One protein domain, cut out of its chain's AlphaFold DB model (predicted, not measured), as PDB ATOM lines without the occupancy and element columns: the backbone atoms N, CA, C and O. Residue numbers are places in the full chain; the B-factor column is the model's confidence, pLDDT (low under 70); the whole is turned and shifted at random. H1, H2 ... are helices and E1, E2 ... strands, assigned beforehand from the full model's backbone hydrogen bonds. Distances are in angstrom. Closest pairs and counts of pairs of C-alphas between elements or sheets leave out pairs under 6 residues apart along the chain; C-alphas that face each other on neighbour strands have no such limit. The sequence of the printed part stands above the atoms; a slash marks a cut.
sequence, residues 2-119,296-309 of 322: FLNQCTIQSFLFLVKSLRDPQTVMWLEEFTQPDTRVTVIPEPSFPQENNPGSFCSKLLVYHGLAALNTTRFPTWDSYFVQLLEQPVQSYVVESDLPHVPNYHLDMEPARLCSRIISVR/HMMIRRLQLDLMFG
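What this domain is: This is residues 2 to 119 and 296 to 309 of the 322 residues of an uncharacterized protein of Fistulifera solaris (UniProt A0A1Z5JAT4). A two-stranded hairpin, E1 and E2, runs from the ends of H4 and H5 past residues 22 to 26 of H2; beside it lie two joined groups of helices, the triangle H4, H5 and H6 and the helical hairpin H1 and H2 with short H3 on H1. Residues 39 to 52 stick out as a free loop. The printed part has 132 residues, with six named helices and two named strands in the order H1 H2 H3 H4 E1 E2 H5 H6, mostly helix, the sheet antiparallel. It is flat, 47 by 44 by 22 A, and only just compact, close to loose, with a radius of gyration of the C-alphas of 16.4 A.

Where its parts are: Find C-alpha 88 at (189.532, 131.916, 85.891), where E1, residues 88 to 92, begins; E2 is residues 102 to 106. H1, residues 2 to 17, starts at C-alpha 2 (189.230, 128.294, 114.152) and is 22.6 A long. Then come H2, 21 to 31, H3, 57 to 60, and H4, 75 to 83. H5, 108 to 119, is 16.2 A long; H6, 296 to 307, is 16.3 A.

How they stand to each other: Look first at hairpin E1 and E2, antiparallel at 153 degrees: N 90 and O 104, 2.8 A apart, are within hydrogen-bond range. The closest C-alphas of E2 and H2, Met 106 and Thr 23, are 7.4 A apart. H1, with residues 12 to 16 alone, touches H2, closest C-alphas Leu 12 and Val 24, 5.8 A, a hairpin at a shallow tilt of 20 degrees. With residues 9 to 13 alone H1 touches H3, closest C-alphas Gln 9 and Leu 59, 5.6 A. H5, with residues 115 to 119 alone, touches H1, closest C-alphas Arg 119 and Thr 7, 5.1 A, at a steep tilt of 69 degrees, only just short of perpendicular. H5 touches H4 with residues 108 to 112 alone, closest C-alphas Ala 109 and Leu 83, 5.4 A, opposite ways at 31 degrees. H6 touches H5, closest C-alphas Gln 303 and Ala 109, 6.3 A, opposite ways at 19 degrees. H6 touches H4 with residues 299 to 303 alone, closest C-alphas Gln 303 and Leu 83, 6.9 A, the same way at 11 degrees. The helix packing is mostly aligned: leaving out the pair H1 and H3, as H3 has under 6 residues, 4 of the 5 pairs of helices that touch are at a shallow tilt. Every O i to N i+4 pair is within hydrogen-bond range in H1, H2, H5 and H6, and 4 of 5 in H4; H3 is too short for one.

The domain as a whole: The C-alphas of Pro 43 and Gly 309, the two farthest apart, are 51.2 A apart. Residues 120 to 295 are not printed, and C-alphas 119 and 296 are 9.6 A apart across the cut. The links H2 to H3 and H3 to H4 are long. Residues 35 to 55 and 62 to 64 have pLDDT under 70.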
ATOM      1  N   PHE A   2     187.782 128.320 113.910       82.81
ATOM      2  CA  PHE A   2     189.230 128.294 114.152       82.81
ATOM      3  C   PHE A   2     190.013 127.331 113.237       82.81
ATOM      4  O   PHE A   2     190.917 127.763 112.528       82.81
ATOM      5  N   LEU A   3     189.611 126.054 113.184       85.81
ATOM      6  CA  LEU A   3     190.254 125.049 112.327       85.81
ATOM      7  C   LEU A   3     190.345 125.510 110.861       85.81
ATOM      8  O   LEU A   3     191.298 125.190 110.162       85.81
ATOM      9  N   ASN A   4     189.377 126.304 110.410       84.88
ATOM     10  CA  ASN A   4     189.316 126.846 109.059       84.88
ATOM     11  C   ASN A   4     190.425 127.875 108.839       84.88
ATOM     12  O   ASN A   4     191.101 127.833 107.819       84.88
ATOM     13  N   GLN A   5     190.631 128.766 109.811       87.19
ATOM     14  CA  GLN A   5     191.674 129.779 109.743       87.19
ATOM     15  C   GLN A   5     193.055 129.119 109.696       87.19
ATOM     16  O   GLN A   5     193.817 129.408 108.781       87.19
ATOM     17  N   CYS A   6     193.330 128.163 110.594       87.19
ATOM     18  CA  CYS A   6     194.573 127.380 110.571       87.19
ATOM     19  C   CYS A   6     194.771 126.638 109.251       87.19
ATOM     20  O   CYS A   6     195.879 126.610 108.717       87.19
ATOM     21  N   THR A   7     193.697 126.059 108.707       89.50
ATOM     22  CA  THR A   7     193.737 125.373 107.411       89.50
ATOM     23  C   THR A   7     194.153 126.331 106.304       89.50
ATOM     24  O   THR A   7     195.095 126.041 105.569       89.50
ATOM     25  N   ILE A   8     193.483 127.479 106.189       89.44
ATOM     26  CA  ILE A   8     193.748 128.442 105.119       89.44
ATOM     27  C   ILE A   8     195.146 129.049 105.298       89.44
ATOM     28  O   ILE A   8     195.893 129.119 104.331       89.44
ATOM     29  N   GLN A   9     195.561 129.387 106.522       88.50
ATOM     30  CA  GLN A   9     196.921 129.859 106.821       88.50
ATOM     31  C   GLN A   9     197.994 128.842 106.415       88.50
ATOM     32  O   GLN A   9     198.944 129.190 105.715       88.50
ATOM     33  N   SER A  10     197.823 127.577 106.803       88.06
ATOM     34  CA  SER A  10     198.777 126.509 106.477       88.06
ATOM     35  C   SER A  10     198.813 126.235 104.972       88.06
ATOM     36  O   SER A  10     199.884 126.034 104.399       88.06
ATOM     37  N   PHE A  11     197.659 126.298 104.300       90.94
ATOM     38  CA  PHE A  11     197.580 126.165 102.848       90.94
ATOM     39  C   PHE A  11     198.260 127.332 102.121       90.94
ATOM     40  O   PHE A  11     199.087 127.100 101.243       90.94
ATOM     41  N   LEU A  12     197.996 128.579 102.519       88.81
ATOM     42  CA  LEU A  12     198.671 129.755 101.962       88.81
ATOM     43  C   LEU A  12     200.186 129.687 102.168       88.81
ATOM     44  O   LEU A  12     200.945 130.075 101.282       88.81
ATOM     45  N   PHE A  13     200.641 129.155 103.305       87.06
ATOM     46  CA  PHE A  13     202.063 128.971 103.573       87.06
ATOM     47  C   PHE A  13     202.692 127.946 102.620       87.06
ATOM     48  O   PHE A  13     203.776 128.194 102.090       87.06
ATOM     49  N   LEU A  14     202.007 126.826 102.352       86.44
ATOM     50  CA  LEU A  14     202.443 125.840 101.355       86.44
ATOM     51  C   LEU A  14     202.553 126.452  99.968       86.44
ATOM     52  O   LEU A  14     203.591 126.337  99.325       86.44
ATOM     53  N   VAL A  15     201.494 127.122  99.523       88.19
ATOM     54  CA  VAL A  15     201.433 127.747  98.200       88.19
ATOM     55  C   VAL A  15     202.541 128.800  98.056       88.19
ATOM     56  O   VAL A  15     203.277 128.795  97.070       88.19
ATOM     57  N   LYS A  16     202.761 129.630  99.085       85.12
ATOM     58  CA  LYS A  16     203.875 130.589  99.124       85.12
ATOM     59  C   LYS A  16     205.241 129.899  99.058       85.12
ATOM     60  O   LYS A  16     206.123 130.361  98.337       85.12
ATOM     61  N   SER A  17     205.421 128.789  99.775       83.81
ATOM     62  CA  SER A  17     206.673 128.013  99.778       83.81
ATOM     63  C   SER A  17     206.962 127.368  98.419       83.81
ATOM     64  O   SER A  17     208.121 127.244  98.026       83.81
ATOM     65  N   LEU A  18     205.909 127.029  97.672       86.56
ATOM     66  CA  LEU A  18     205.977 126.556  96.287       86.56
ATOM     67  C   LEU A  18     206.156 127.690  95.263       86.56
ATOM     68  O   LEU A  18     206.188 127.418  94.067       86.56
ATOM     69  N   ARG A  19     206.324 128.940  95.721       86.00
ATOM     70  CA  ARG A  19     206.507 130.138  94.886       86.00
ATOM     71  C   ARG A  19     205.345 130.390  93.920       86.00
ATOM     72  O   ARG A  19     205.570 130.816  92.793       86.00
ATOM     73  N   ASP A  20     204.119 130.181  94.392       87.19
ATOM     74  CA  ASP A  20     202.883 130.497  93.668       87.19
ATOM     75  C   ASP A  20     202.176 131.715  94.309       87.19
ATOM     76  O   ASP A  20     201.200 131.576  95.054       87.19
ATOM     77  N   PRO A  21     202.699 132.942  94.115       87.19
ATOM     78  CA  PRO A  21     202.109 134.140  94.704       87.19
ATOM     79  C   PRO A  21     200.722 134.455  94.131       87.19
ATOM     80  O   PRO A  21     199.918 135.073  94.824       87.19
ATOM     81  N   GLN A  22     200.413 134.015  92.909       89.06
ATOM     82  CA  GLN A  22     199.127 134.275  92.268       89.06
ATOM     83  C   GLN A  22     197.990 133.545  92.982       89.06
ATOM     84  O   GLN A  22     196.974 134.165  93.292       89.06
ATOM     85  N   THR A  23     198.172 132.265  93.329       91.19
ATOM     86  CA  THR A  23     197.165 131.529  94.112       91.19
ATOM     87  C   THR A  23     197.004 132.135  95.507       91.19
ATOM     88  O   THR A  23     195.887 132.217  96.016       91.19
ATOM     89  N   VAL A  24     198.092 132.620  96.123       91.00
ATOM     90  CA  VAL A  24     198.023 133.346  97.407       91.00
ATOM     91  C   VAL A  24     197.188 134.619  97.274       91.00
ATOM     92  O   VAL A  24     196.317 134.853  98.106       91.00
ATOM     93  N   MET A  25     197.431 135.429  96.240       89.06
ATOM     94  CA  MET A  25     196.685 136.666  95.992       89.06
ATOM     95  C   MET A  25     195.206 136.393  95.737       89.06
ATOM     96  O   MET A  25     194.355 137.027  96.356       89.06
ATOM     97  N   TRP A  26     194.908 135.409  94.889       93.31
ATOM     98  CA  TRP A  26     193.539 135.021  94.570       93.31
ATOM     99  C   TRP A  26     192.773 134.572  95.818       93.31
ATOM    100  O   TRP A  26     191.653 135.010  96.068       93.31
ATOM    101  N   LEU A  27     193.398 133.743  96.660       92.88
ATOM    102  CA  LEU A  27     192.788 133.292  97.911       92.88
ATOM    103  C   LEU A  27     192.648 134.409  98.939       92.88
ATOM    104  O   LEU A  27     191.674 134.406  99.686       92.88
ATOM    105  N   GLU A  28     193.588 135.351  99.006       90.12
ATOM    106  CA  GLU A  28     193.481 136.524  99.877       90.12
ATOM    107  C   GLU A  28     192.282 137.393  99.466       90.12
ATOM    108  O   GLU A  28     191.493 137.803 100.321       90.12
ATOM    109  N   GLU A  29     192.103 137.624  98.163       91.56
ATOM    110  CA  GLU A  29     190.969 138.363  97.601       91.56
ATOM    111  C   GLU A  29     189.643 137.620  97.792       91.56
ATOM    112  O   GLU A  29     188.630 138.232  98.139       91.56
ATOM    113  N   PHE A  30     189.642 136.294  97.641       92.81
ATOM    114  CA  PHE A  30     188.474 135.472  97.935       92.81
ATOM    115  C   PHE A  30     188.140 135.483  99.432       92.81
ATOM    116  O   PHE A  30     186.981 135.635  99.800       92.81
ATOM    117  N   THR A  31     189.135 135.357 100.310       90.75
ATOM    118  CA  THR A  31     188.923 135.227 101.762       90.75
ATOM    119  C   THR A  31     188.569 136.561 102.418       90.75
ATOM    120  O   THR A  31     187.810 136.577 103.386       90.75
ATOM    121  N   GLN A  32     189.104 137.675 101.903       89.62
ATOM    122  CA  GLN A  32     188.958 139.031 102.451       89.62
ATOM    123  C   GLN A  32     189.135 139.071 103.977       89.62
ATOM    124  O   GLN A  32     188.181 139.387 104.698       89.62
ATOM    125  N   PRO A  33     190.327 138.715 104.493       84.94
ATOM    126  CA  PRO A  33     190.515 138.553 105.923       84.94
ATOM    127  C   PRO A  33     190.285 139.868 106.681       84.94
ATOM    128  O   PRO A  33     190.844 140.914 106.330       84.94
ATOM    129  N   ASP A  34     189.489 139.808 107.750       82.56
ATOM    130  CA  ASP A  34     189.235 140.956 108.616       82.56
ATOM    131  C   ASP A  34     190.332 141.068 109.680       82.56
ATOM    132  O   ASP A  34     190.298 140.456 110.741       82.56
ATOM    133  N   THR A  35     191.355 141.858 109.373       69.69
ATOM    134  CA  THR A  35     192.486 142.112 110.280       69.69
ATOM    135  C   THR A  35     192.351 143.427 111.044       69.69
ATOM    136  O   THR A  35     193.310 143.878 111.677       69.69
ATOM    137  N   ARG A  36     191.160 144.049 111.039       65.12
ATOM    138  CA  ARG A  36     190.900 145.336 111.712       65.12
ATOM    139  C   ARG A  36     191.057 145.273 113.236       65.12
ATOM    140  O   ARG A  36     191.128 146.315 113.874       65.12
ATOM    141  N   VAL A  37     191.169 144.073 113.811       53.97
ATOM    142  CA  VAL A  37     191.428 143.832 115.243       53.97
ATOM    143  C   VAL A  37     192.927 143.919 115.598       53.97
ATOM    144  O   VAL A  37     193.322 143.641 116.726       53.97
ATOM    145  N   THR A  38     193.802 144.326 114.674       46.88
ATOM    146  CA  THR A  38     195.228 144.499 114.985       46.88
ATOM    147  C   THR A  38     195.452 145.628 115.996       46.88
ATOM    148  O   THR A  38     195.504 146.811 115.668       46.88
ATOM    149  N   VAL A  39     195.626 145.231 117.260       48.62
ATOM    150  CA  VAL A  39     196.391 145.983 118.256       48.62
ATOM    151  C   VAL A  39     197.760 146.266 117.638       48.62
ATOM    152  O   VAL A  39     198.367 145.375 117.043       48.62
ATOM    153  N   ILE A  40     198.176 147.529 117.731       41.16
ATOM    154  CA  ILE A  40     199.413 148.114 117.199       41.16
ATOM    155  C   ILE A  40     200.554 147.080 117.244       41.16
ATOM    156  O   ILE A  40     200.849 146.578 118.329       41.16
ATOM    157  N   PRO A  41     201.194 146.740 116.110       41.38
ATOM    158  CA  PRO A  41     202.307 145.805 116.129       41.38
ATOM    159  C   PRO A  41     203.439 146.417 116.954       41.38
ATOM    160  O   PRO A  41     203.922 147.501 116.621       41.38
ATOM    161  N   GLU A  42     203.891 145.730 118.004       39.94
ATOM    162  CA  GLU A  42     205.222 146.024 118.524       39.94
ATOM    163  C   GLU A  42     206.266 145.730 117.431       39.94
ATOM    164  O   GLU A  42     206.119 144.773 116.658       39.94
ATOM    165  N   PRO A  43     207.321 146.555 117.330       39.09
ATOM    166  CA  PRO A  43     208.304 146.475 116.264       39.09
ATOM    167  C   PRO A  43     209.281 145.336 116.558       39.09
ATOM    168  O   PRO A  43     210.391 145.558 117.035       39.09
ATOM    169  N   SER A  44     208.883 144.094 116.311       38.81
ATOM    170  CA  SER A  44     209.768 142.958 116.570       38.81
ATOM    171  C   SER A  44     209.701 141.885 115.497       38.81
ATOM    172  O   SER A  44     209.565 140.721 115.827       38.81
ATOM    173  N   PHE A  45     209.819 142.277 114.228       38.38
ATOM    174  CA  PHE A  45     210.561 141.554 113.187       38.38
ATOM    175  C   PHE A  45     210.933 142.585 112.112       38.38
ATOM    176  O   PHE A  45     210.080 143.411 111.775       38.38
ATOM    177  N   PRO A  46     212.167 142.599 111.577       34.94
ATOM    178  CA  PRO A  46     212.466 143.425 110.418       34.94
ATOM    179  C   PRO A  46     211.586 142.932 109.267       34.94
ATOM    180  O   PRO A  46     211.834 141.881 108.680       34.94
ATOM    181  N   GLN A  47     210.511 143.668 108.984       45.25
ATOM    182  CA  GLN A  47     209.830 143.570 107.705       45.25
ATOM    183  C   GLN A  47     210.848 144.040 106.675       45.25
ATOM    184  O   GLN A  47     211.121 145.235 106.553       45.25
ATOM    185  N   GLU A  48     211.467 143.096 105.974       37.09
ATOM    186  CA  GLU A  48     212.116 143.406 104.712       37.09
ATOM    187  C   GLU A  48     211.026 143.958 103.793       37.09
ATOM    188  O   GLU A  48     210.263 143.219 103.171       37.09
ATOM    189  N   ASN A  49     210.919 145.286 103.768       36.31
ATOM    190  CA  ASN A  49     210.099 146.048 102.842       36.31
ATOM    191  C   ASN A  49     210.718 145.926 101.447       36.31
ATOM    192  O   ASN A  49     211.237 146.890 100.892       36.31
ATOM    193  N   ASN A  50     210.704 144.716 100.894       46.72
ATOM    194  CA  ASN A  50     210.937 144.505  99.484       46.72
ATOM    195  C   ASN A  50     209.628 144.853  98.767       46.72
ATOM    196  O   ASN A  50     208.628 144.167  98.999       46.72
ATOM    197  N   PRO A  51     209.605 145.865  97.882       38.59
ATOM    198  CA  PRO A  51     208.406 146.296  97.153       38.59
ATOM    199  C   PRO A  51     207.833 145.256  96.162       38.59
ATOM    200  O   PRO A  51     206.979 145.592  95.353       38.59
ATOM    201  N   GLY A  52     208.244 143.985  96.250       47.81
ATOM    202  CA  GLY A  52     207.646 142.837  95.558       47.81
ATOM    203  C   GLY A  52     207.295 141.653  96.474       47.81
ATOM    204  O   GLY A  52     206.874 140.606  95.989       47.81
ATOM    205  N   SER A  53     207.466 141.772  97.798       56.41
ATOM    206  CA  SER A  53     207.153 140.692  98.739       56.41
ATOM    207  C   SER A  53     205.686 140.759  99.163       56.41
ATOM    208  O   SER A  53     205.356 141.246 100.247       56.41
ATOM    209  N   PHE A  54     204.792 140.239  98.319       59.84
ATOM    210  CA  PHE A  54     203.397 140.015  98.701       59.84
ATOM    211  C   PHE A  54     203.340 139.086  99.924       59.84
ATOM    212  O   PHE A  54     203.691 137.904  99.869       59.84
ATOM    213  N   CYS A  55     202.908 139.630 101.061       66.94
ATOM    214  CA  CYS A  55     202.639 138.859 102.265       66.94
ATOM    215  C   CYS A  55     201.137 138.921 102.543       66.94
ATOM    216  O   CYS A  55     200.606 139.996 102.808       66.94
ATOM    217  N   SER A  56     200.455 137.775 102.446       80.62
ATOM    218  CA  SER A  56     199.046 137.648 102.838       80.62
ATOM    219  C   SER A  56     198.865 138.147 104.274       80.62
ATOM    220  O   SER A  56     199.650 137.792 105.160       80.62
ATOM    221  N   LYS A  57     197.825 138.953 104.523       82.25
ATOM    222  CA  LYS A  57     197.518 139.456 105.871       82.25
ATOM    223  C   LYS A  57     197.199 138.298 106.801       82.25
ATOM    224  O   LYS A  57     197.579 138.317 107.968       82.25
ATOM    225  N   LEU A  58     196.553 137.267 106.260       81.31
ATOM    226  CA  LEU A  58     196.237 136.056 106.992       81.31
ATOM    227  C   LEU A  58     197.503 135.294 107.416       81.31
ATOM    228  O   LEU A  58     197.524 134.762 108.519       81.31
ATOM    229  N   LEU A  59     198.573 135.291 106.612       81.44
ATOM    230  CA  LEU A  59     199.856 134.672 106.990       81.44
ATOM    231  C   LEU A  59     200.591 135.409 108.117       81.44
ATOM    232  O   LEU A  59     201.368 134.788 108.837       81.44
ATOM    233  N   VAL A  60     200.372 136.716 108.258       76.25
ATOM    234  CA  VAL A  60     200.981 137.535 109.323       76.25
ATOM    235  C   VAL A  60     200.124 137.524 110.596       76.25
ATOM    236  O   VAL A  60     200.609 137.838 111.682       76.25
ATOM    237  N   TYR A  61     198.847 137.161 110.486       75.88
ATOM    238  CA  TYR A  61     197.910 137.211 111.599       75.88
ATOM    239  C   TYR A  61     198.040 136.013 112.545       75.88
ATOM    240  O   TYR A  61     197.913 134.858 112.138       75.88
ATOM    241  N   HIS A  62     198.177 136.299 113.839       69.62
ATOM    242  CA  HIS A  62     198.114 135.313 114.913       69.62
ATOM    243  C   HIS A  62     196.917 135.640 115.824       69.62
ATOM    244  O   HIS A  62     196.774 136.768 116.287       69.62
ATOM    245  N   GLY A  63     196.017 134.682 116.062       69.50
ATOM    246  CA  GLY A  63     194.800 134.887 116.868       69.50
ATOM    247  C   GLY A  63     193.520 134.421 116.173       69.50
ATOM    248  O   GLY A  63     193.576 133.783 115.125       69.50
ATOM    249  N   LEU A  64     192.354 134.742 116.739       66.81
ATOM    250  CA  LEU A  64     191.042 134.487 116.122       66.81
ATOM    251  C   LEU A  64     190.542 135.683 115.323       66.81
ATOM    252  O   LEU A  64     190.962 136.801 115.579       66.81
ATOM    253  N   ALA A  65     189.568 135.440 114.448       70.19
ATOM    254  CA  ALA A  65     188.778 136.457 113.750       70.19
ATOM    255  C   ALA A  65     189.435 137.114 112.531       70.19
ATOM    256  O   ALA A  65     188.879 138.070 112.008       70.19
ATOM    257  N   ALA A  66     190.531 136.561 112.001       80.12
ATOM    258  CA  ALA A  66     190.974 136.988 110.674       80.12
ATOM    259  C   ALA A  66     190.065 136.463 109.560       80.12
ATOM    260  O   ALA A  66     190.005 137.064 108.494       80.12
ATOM    261  N   LEU A  67     189.336 135.365 109.782       83.38
ATOM    262  CA  LEU A  67     188.284 134.971 108.850       83.38
ATOM    263  C   LEU A  67     187.068 135.873 109.005       83.38
ATOM    264  O   LEU A  67     186.532 136.025 110.100       83.38
ATOM    265  N   ASN A  68     186.612 136.405 107.875       84.38
ATOM    266  CA  ASN A  68     185.419 137.224 107.789       84.38
ATOM    267  C   ASN A  68     184.166 136.368 108.052       84.38
ATOM    268  O   ASN A  68     183.625 135.725 107.151       84.38
ATOM    269  N   THR A  69     183.716 136.347 109.306       84.25
ATOM    270  CA  THR A  69     182.554 135.563 109.744       84.25
ATOM    271  C   THR A  69     181.221 136.149 109.287       84.25
ATOM    272  O   THR A  69     180.224 135.433 109.306       84.25
ATOM    273  N   THR A  70     181.176 137.413 108.842       87.00
ATOM    274  CA  THR A  70     179.959 137.975 108.235       87.00
ATOM    275  C   THR A  70     179.765 137.454 106.815       87.00
ATOM    276  O   THR A  70     178.630 137.240 106.398       87.00
ATOM    277  N   ARG A  71     180.859 137.202 106.084       87.19
ATOM    278  CA  ARG A  71     180.830 136.585 104.750       87.19
ATOM    279  C   ARG A  71     180.719 135.062 104.802       87.19
ATOM    280  O   ARG A  71     179.996 134.469 104.003       87.19
ATOM    281  N   PHE A  72     181.434 134.440 105.732       90.62
ATOM    282  CA  PHE A  72     181.472 132.991 105.907       90.62
ATOM    283  C   PHE A  72     180.935 132.628 107.299       90.62
ATOM    284  O   PHE A  72     181.724 132.402 108.221       90.62
ATOM    285  N   PRO A  73     179.600 132.606 107.489       85.56
ATOM    286  CA  PRO A  73     178.980 132.380 108.797       85.56
ATOM    287  C   PRO A  73     179.151 130.945 109.298       85.56
ATOM    288  O   PRO A  73     179.169 130.699 110.505       85.56
ATOM    289  N   THR A  74     179.313 129.988 108.384       87.12
ATOM    290  CA  THR A  74     179.588 128.584 108.706       87.12
ATOM    291  C   THR A  74     180.873 128.126 108.038       87.12
ATOM    292  O   THR A  74     181.361 128.734 107.087       87.12
ATOM    293  N   TRP A  75     181.447 127.036 108.538       81.81
ATOM    294  CA  TRP A  75     182.590 126.429 107.865       81.81
ATOM    295  C   TRP A  75     182.254 126.049 106.421       81.81
ATOM    296  O   TRP A  75     182.988 126.433 105.514       81.81
ATOM    297  N   ASP A  76     181.143 125.337 106.224       87.38
ATOM    298  CA  ASP A  76     180.775 124.816 104.911       87.38
ATOM    299  C   ASP A  76     180.535 125.953 103.917       87.38
ATOM    300  O   ASP A  76     180.922 125.830 102.760       87.38
ATOM    301  N   SER A  77     180.028 127.105 104.381       91.56
ATOM    302  CA  SER A  77     179.790 128.271 103.522       91.56
ATOM    303  C   SER A  77     181.040 128.763 102.787       91.56
ATOM    304  O   SER A  77     180.921 129.198 101.647       91.56
ATOM    305  N   TYR A  78     182.238 128.646 103.377       92.56
ATOM    306  CA  TYR A  78     183.480 129.003 102.682       92.56
ATOM    307  C   TYR A  78     183.739 128.078 101.489       92.56
ATOM    308  O   TYR A  78     184.091 128.547 100.413       92.56
ATOM    309  N   PHE A  79     183.546 126.768 101.661       92.62
ATOM    310  CA  PHE A  79     183.827 125.770 100.621       92.62
ATOM    311  C   PHE A  79     182.750 125.758  99.555       92.62
ATOM    312  O   PHE A  79     183.077 125.637  98.383       92.62
ATOM    313  N   VAL A  80     181.491 125.930  99.953       92.31
ATOM    314  CA  VAL A  80     180.371 126.079  99.023       92.31
ATOM    315  C   VAL A  80     180.595 127.310  98.140       92.31
ATOM    316  O   VAL A  80     180.679 127.163  96.927       92.31
ATOM    317  N   GLN A  81     180.851 128.486  98.726       93.88
ATOM    318  CA  GLN A  81     181.135 129.702  97.947       93.88
ATOM    319  C   GLN A  81     182.406 129.589  97.095       93.88
ATOM    320  O   GLN A  81     182.494 130.212  96.037       93.88
ATOM    321  N   LEU A  82     183.407 128.830  97.554       93.62
ATOM    322  CA  LEU A  82     184.625 128.567  96.788       93.62
ATOM    323  C   LEU A  82     184.318 127.701  95.563       93.62
ATOM    324  O   LEU A  82     184.826 127.979  94.484       93.62
ATOM    325  N   LEU A  83     183.483 126.676  95.720       93.12
ATOM    326  CA  LEU A  83     183.054 125.785  94.642       93.12
ATOM    327  C   LEU A  83     182.156 126.482  93.611       93.12
ATOM    328  O   LEU A  83     182.169 126.098  92.447       93.12
ATOM    329  N   GLU A  84     181.423 127.516  94.022       93.12
ATOM    330  CA  GLU A  84     180.621 128.367  93.133       93.12
ATOM    331  C   GLU A  84     181.468 129.321  92.275       93.12
ATOM    332  O   GLU A  84     180.966 129.877  91.297       93.12
ATOM    333  N   GLN A  85     182.746 129.537  92.615       94.06
ATOM    334  CA  GLN A  85     183.604 130.404  91.811       94.06
ATOM    335  C   GLN A  85     183.884 129.765  90.440       94.06
ATOM    336  O   GLN A  85     184.237 128.583  90.366       94.06
ATOM    337  N   PRO A  86     183.784 130.534  89.342       92.81
ATOM    338  CA  PRO A  86     184.115 130.029  88.020       92.81
ATOM    339  C   PRO A  86     185.621 129.781  87.892       92.81
ATOM    340  O   PRO A  86     186.433 130.389  88.594       92.81
ATOM    341  N   VAL A  87     185.997 128.927  86.941       93.00
ATOM    342  CA  VAL A  87     187.395 128.811  86.512       93.00
ATOM    343  C   VAL A  87     187.829 130.146  85.914       93.00
ATOM    344  O   VAL A  87     187.120 130.725  85.090       93.00
ATOM    345  N   GLN A  88     188.985 130.640  86.344       92.69
ATOM    346  CA  GLN A  88     189.532 131.916  85.891       92.69
ATOM    347  C   GLN A  88     190.919 131.693  85.300       92.69
ATOM    348  O   GLN A  88     191.798 131.158  85.969       92.69
ATOM    349  N   SER A  89     191.113 132.127  84.058       91.25
ATOM    350  CA  SER A  89     192.393 132.045  83.359       91.25
ATOM    351  C   SER A  89     193.083 133.401  83.369       91.25
ATOM    352  O   SER A  89     192.509 134.409  82.957       91.25
ATOM    353  N   TYR A  90     194.331 133.412  83.815       87.56
ATOM    354  CA  TYR A  90     195.185 134.587  83.895       87.56
ATOM    355  C   TYR A  90     196.352 134.450  82.921       87.56
ATOM    356  O   TYR A  90     196.876 133.356  82.707       87.56
ATOM    357  N   VAL A  91     196.790 135.574  82.358       89.88
ATOM    358  CA  VAL A  91     198.093 135.679  81.694       89.88
ATOM    359  C   VAL A  91     199.014 136.392  82.666       89.88
ATOM    360  O   VAL A  91     198.789 137.555  82.990       89.88
ATOM    361  N   VAL A  92     200.022 135.684  83.167       86.38
ATOM    362  CA  VAL A  92     201.038 136.292  84.021       86.38
ATOM    363  C   VAL A  92     202.127 136.842  83.118       86.38
ATOM    364  O   VAL A  92     202.849 136.088  82.461       86.38
ATOM    365  N   GLU A  93     202.207 138.167  83.067       87.31
ATOM    366  CA  GLU A  93     203.236 138.878  82.319       87.31
ATOM    367  C   GLU A  93     204.545 138.909  83.110       87.31
ATOM    368  O   GLU A  93     204.539 139.052  84.335       87.31
ATOM    369  N   SER A  94     205.674 138.753  82.417       84.06
ATOM    370  CA  SER A  94     206.981 138.955  83.034       84.06
ATOM    371  C   SER A  94     207.565 140.312  82.674       84.06
ATOM    372  O   SER A  94     207.688 140.656  81.501       84.06
ATOM    373  N   ASP A  95     208.040 141.031  83.690       82.12
ATOM    374  CA  ASP A  95     208.816 142.263  83.511       82.12
ATOM    375  C   ASP A  95     210.215 141.998  82.918       82.12
ATOM    376  O   ASP A  95     210.925 142.925  82.520       82.12
ATOM    377  N   LEU A  96     210.649 140.731  82.878       84.81
ATOM    378  CA  LEU A  96     211.957 140.337  82.374       84.81
ATOM    379  C   LEU A  96     211.855 139.864  80.916       84.81
ATOM    380  O   LEU A  96     211.177 138.877  80.641       84.81
ATOM    381  N   PRO A  97     212.620 140.451  79.976       82.31
ATOM    382  CA  PRO A  97     212.484 140.172  78.541       82.31
ATOM    383  C   PRO A  97     212.839 138.733  78.123       82.31
ATOM    384  O   PRO A  97     212.584 138.344  76.989       82.31
ATOM    385  N   HIS A  98     213.456 137.949  79.010       86.12
ATOM    386  CA  HIS A  98     213.856 136.558  78.766       86.12
ATOM    387  C   HIS A  98     212.927 135.532  79.430       86.12
ATOM    388  O   HIS A  98     213.129 134.331  79.254       86.12
ATOM    389  N   VAL A  99     211.940 135.980  80.207       83.69
ATOM    390  CA  VAL A  99     210.974 135.104  80.867       83.69
ATOM    391  C   VAL A  99     209.668 135.191  80.077       83.69
ATOM    392  O   VAL A  99     209.097 136.274  79.969       83.69
ATOM    393  N   PRO A 100     209.196 134.089  79.472       85.81
ATOM    394  CA  PRO A 100     207.959 134.116  78.709       85.81
ATOM    395  C   PRO A 100     206.758 134.324  79.634       85.81
ATOM    396  O   PRO A 100     206.722 133.806  80.754       85.81
ATOM    397  N   ASN A 101     205.749 135.029  79.123       89.25
ATOM    398  CA  ASN A 101     204.436 135.074  79.755       89.25
ATOM    399  C   ASN A 101     203.874 133.652  79.830       89.25
ATOM    400  O   ASN A 101     204.036 132.864  78.892       89.25
ATOM    401  N   TYR A 102     203.200 133.325  80.928       89.19
ATOM    402  CA  TYR A 102     202.588 132.012  81.105       89.19
ATOM    403  C   TYR A 102     201.111 132.131  81.454       89.19
ATOM    404  O   TYR A 102     200.660 133.109  82.054       89.19
ATOM    405  N   HIS A 103     200.353 131.115  81.050       90.25
ATOM    406  CA  HIS A 103     198.944 130.989  81.384       90.25
ATOM    407  C   HIS A 103     198.795 130.274  82.723       90.25
ATOM    408  O   HIS A 103     199.465 129.271  82.978       90.25
ATOM    409  N   LEU A 104     197.917 130.800  83.567       90.19
ATOM    410  CA  LEU A 104     197.591 130.234  84.863       90.19
ATOM    411  C   LEU A 104     196.081 130.083  84.977       90.19
ATOM    412  O   LEU A 104     195.358 131.077  84.964       90.19
ATOM    413  N   ASP A 105     195.624 128.849  85.144       92.44
ATOM    414  CA  ASP A 105     194.217 128.548  85.364       92.44
ATOM    415  C   ASP A 105     193.961 128.335  86.857       92.44
ATOM    416  O   ASP A 105     194.469 127.398  87.478       92.44
ATOM    417  N   MET A 106     193.159 129.221  87.441       93.31
ATOM    418  CA  MET A 106     192.627 129.055  88.785       93.31
ATOM    419  C   MET A 106     191.387 128.179  88.710       93.31
ATOM    420  O   MET A 106     190.354 128.590  88.184       93.31
ATOM    421  N   GLU A 107     191.495 126.972  89.262       93.06
ATOM    422  CA  GLU A 107     190.402 126.006  89.367       93.06
ATOM    423  C   GLU A 107     189.929 125.895  90.828       93.06
ATOM    424  O   GLU A 107     190.521 125.142  91.616       93.06
ATOM    425  N   PRO A 108     188.849 126.597  91.225       93.62
ATOM    426  CA  PRO A 108     188.411 126.652  92.619       93.62
ATOM    427  C   PRO A 108     188.055 125.282  93.205       93.62
ATOM    428  O   PRO A 108     188.358 125.013  94.367       93.62
ATOM    429  N   ALA A 109     187.524 124.362  92.392       91.25
ATOM    430  CA  ALA A 109     187.266 122.982  92.803       91.25
ATOM    431  C   ALA A 109     188.546 122.216  93.184       91.25
ATOM    432  O   ALA A 109     188.569 121.497  94.188       91.25
ATOM    433  N   ARG A 110     189.647 122.404  92.440       91.69
ATOM    434  CA  ARG A 110     190.945 121.801  92.786       91.69
ATOM    435  C   ARG A 110     191.535 122.433  94.042       91.69
ATOM    436  O   ARG A 110     192.071 121.714  94.889       91.69
ATOM    437  N   LEU A 111     191.418 123.754  94.195       93.12
ATOM    438  CA  LEU A 111     191.844 124.456  95.410       93.12
ATOM    439  C   LEU A 111     191.066 123.965  96.636       93.12
ATOM    440  O   LEU A 111     191.677 123.617  97.642       93.12
ATOM    441  N   CYS A 112     189.744 123.851  96.519       93.69
ATOM    442  CA  CYS A 112     188.849 123.311  97.540       93.69
ATOM    443  C   CYS A 112     189.327 121.937  98.037       93.69
ATOM    444  O   CYS A 112     189.571 121.760  99.231       93.69
ATOM    445  N   SER A 113     189.588 121.003  97.117       92.12
ATOM    446  CA  SER A 113     190.098 119.663  97.442       92.12
ATOM    447  C   SER A 113     191.421 119.691  98.214       92.12
ATOM    448  O   SER A 113     191.588 119.004  99.226       92.12
ATOM    449  N   ARG A 114     192.367 120.532  97.774       92.88
ATOM    450  CA  ARG A 114     193.676 120.674  98.425       92.88
ATOM    451  C   ARG A 114     193.549 121.270  99.828       92.88
ATOM    452  O   ARG A 114     194.196 120.782 100.750       92.88
ATOM    453  N   ILE A 115     192.695 122.279 100.005       93.75
ATOM    454  CA  ILE A 115     192.433 122.908 101.306       93.75
ATOM    455  C   ILE A 115     191.781 121.900 102.268       93.75
ATOM    456  O   ILE A 115     192.180 121.811 103.428       93.75
ATOM    457  N   ILE A 116     190.826 121.094 101.790       92.62
ATOM    458  CA  ILE A 116     190.193 120.018 102.573       92.62
ATOM    459  C   ILE A 116     191.232 118.999 103.055       92.62
ATOM    460  O   ILE A 116     191.225 118.629 104.229       92.62
ATOM    461  N   SER A 117     192.157 118.597 102.180       91.81
ATOM    462  CA  SER A 117     193.247 117.680 102.536       91.81
ATOM    463  C   SER A 117     194.131 118.243 103.660       91.81
ATOM    464  O   SER A 117     194.373 117.565 104.662       91.81
ATOM    465  N   VAL A 118     194.523 119.523 103.568       92.19
ATOM    466  CA  VAL A 118     195.272 120.212 104.638       92.19
ATOM    467  C   VAL A 118     194.480 120.227 105.946       92.19
ATOM    468  O   VAL A 118     195.044 119.995 107.016       92.19
ATOM    469  N   ARG A 119     193.163 120.445 105.891       92.38
ATOM    470  CA  ARG A 119     192.329 120.448 107.098       92.38
ATOM    471  C   ARG A 119     192.287 119.099 107.786       92.38
ATOM    472  O   ARG A 119     192.342 119.049 109.010       92.38
ATOM    473  N   HIS A 296     183.472 116.282 105.883       90.12
ATOM    474  CA  HIS A 296     183.888 116.631 104.525       90.12
ATOM    475  C   HIS A 296     183.171 115.832 103.437       90.12
ATOM    476  O   HIS A 296     183.237 116.236 102.277       90.12
ATOM    477  N   MET A 297     182.467 114.745 103.769       89.12
ATOM    478  CA  MET A 297     181.764 113.924 102.776       89.12
ATOM    479  C   MET A 297     180.760 114.735 101.954       89.12
ATOM    480  O   MET A 297     180.690 114.559 100.741       89.12
ATOM    481  N   MET A 298     180.049 115.676 102.585       86.94
ATOM    482  CA  MET A 298     179.108 116.555 101.888       86.94
ATOM    483  C   MET A 298     179.818 117.479 100.891       86.94
ATOM    484  O   MET A 298     179.423 117.560  99.733       86.94
ATOM    485  N   ILE A 299     180.908 118.133 101.305       88.56
ATOM    486  CA  ILE A 299     181.664 119.034 100.421       88.56
ATOM    487  C   ILE A 299     182.314 118.247  99.275       88.56
ATOM    488  O   ILE A 299     182.301 118.696  98.133       88.56
ATOM    489  N   ARG A 300     182.846 117.052  99.555       89.88
ATOM    490  CA  ARG A 300     183.407 116.160  98.529       89.88
ATOM    491  C   ARG A 300     182.342 115.714  97.529       89.88
ATOM    492  O   ARG A 300     182.632 115.672  96.340       89.88
ATOM    493  N   ARG A 301     181.123 115.417  97.989       88.75
ATOM    494  CA  ARG A 301     179.988 115.109  97.111       88.75
ATOM    495  C   ARG A 301     179.670 116.291  96.195       88.75
ATOM    496  O   ARG A 301     179.700 116.112  94.986       88.75
ATOM    497  N   LEU A 302     179.495 117.493  96.755       86.38
ATOM    498  CA  LEU A 302     179.262 118.716  95.973       86.38
ATOM    499  C   LEU A 302     180.377 118.969  94.946       86.38
ATOM    500  O   LEU A 302     180.110 119.333  93.805       86.38
ATOM    501  N   GLN A 303     181.633 118.741  95.336       85.81
ATOM    502  CA  GLN A 303     182.776 118.858  94.437       85.81
ATOM    503  C   GLN A 303     182.694 117.854  93.274       85.81
ATOM    504  O   GLN A 303     182.949 118.230  92.132       85.81
ATOM    505  N   LEU A 304     182.362 116.589  93.551       86.88
ATOM    506  CA  LEU A 304     182.219 115.560  92.519       86.88
ATOM    507  C   LEU A 304     181.064 115.890  91.569       86.88
ATOM    508  O   LEU A 304     181.263 115.847  90.359       86.88
ATOM    509  N   ASP A 305     179.907 116.283  92.101       85.38
ATOM    510  CA  ASP A 305     178.731 116.645  91.303       85.38
ATOM    511  C   ASP A 305     179.068 117.774  90.310       85.38
ATOM    512  O   ASP A 305     178.799 117.659  89.111       85.38
ATOM    513  N   LEU A 306     179.792 118.804  90.770       81.19
ATOM    514  CA  LEU A 306     180.298 119.885  89.918       81.19
ATOM    515  C   LEU A 306     181.301 119.397  88.864       81.19
ATOM    516  O   LEU A 306     181.209 119.790  87.700       81.19
ATOM    517  N   MET A 307     182.245 118.529  89.237       78.00
ATOM    518  CA  MET A 307     183.235 117.980  88.300       78.00
ATOM    519  C   MET A 307     182.600 117.119  87.199       78.00
ATOM    520  O   MET A 307     183.122 117.076  86.086       78.00
ATOM    521  N   PHE A 308     181.477 116.458  87.487       82.56
ATOM    522  CA  PHE A 308     180.730 115.648  86.523       82.56
ATOM    523  C   PHE A 308     179.594 116.414  85.828       82.56
ATOM    524  O   PHE A 308     178.780 115.803  85.132       82.56
ATOM    525  N   GLY A 309     179.518 117.741  85.991       72.25
ATOM    526  CA  GLY A 309     178.509 118.581  85.340       72.25
ATOM    527  C   GLY A 309     177.074 118.282  85.782       72.25
ATOM    528  O   GLY A 309     176.126 118.641  85.084       72.25
TER     529      GLY A 309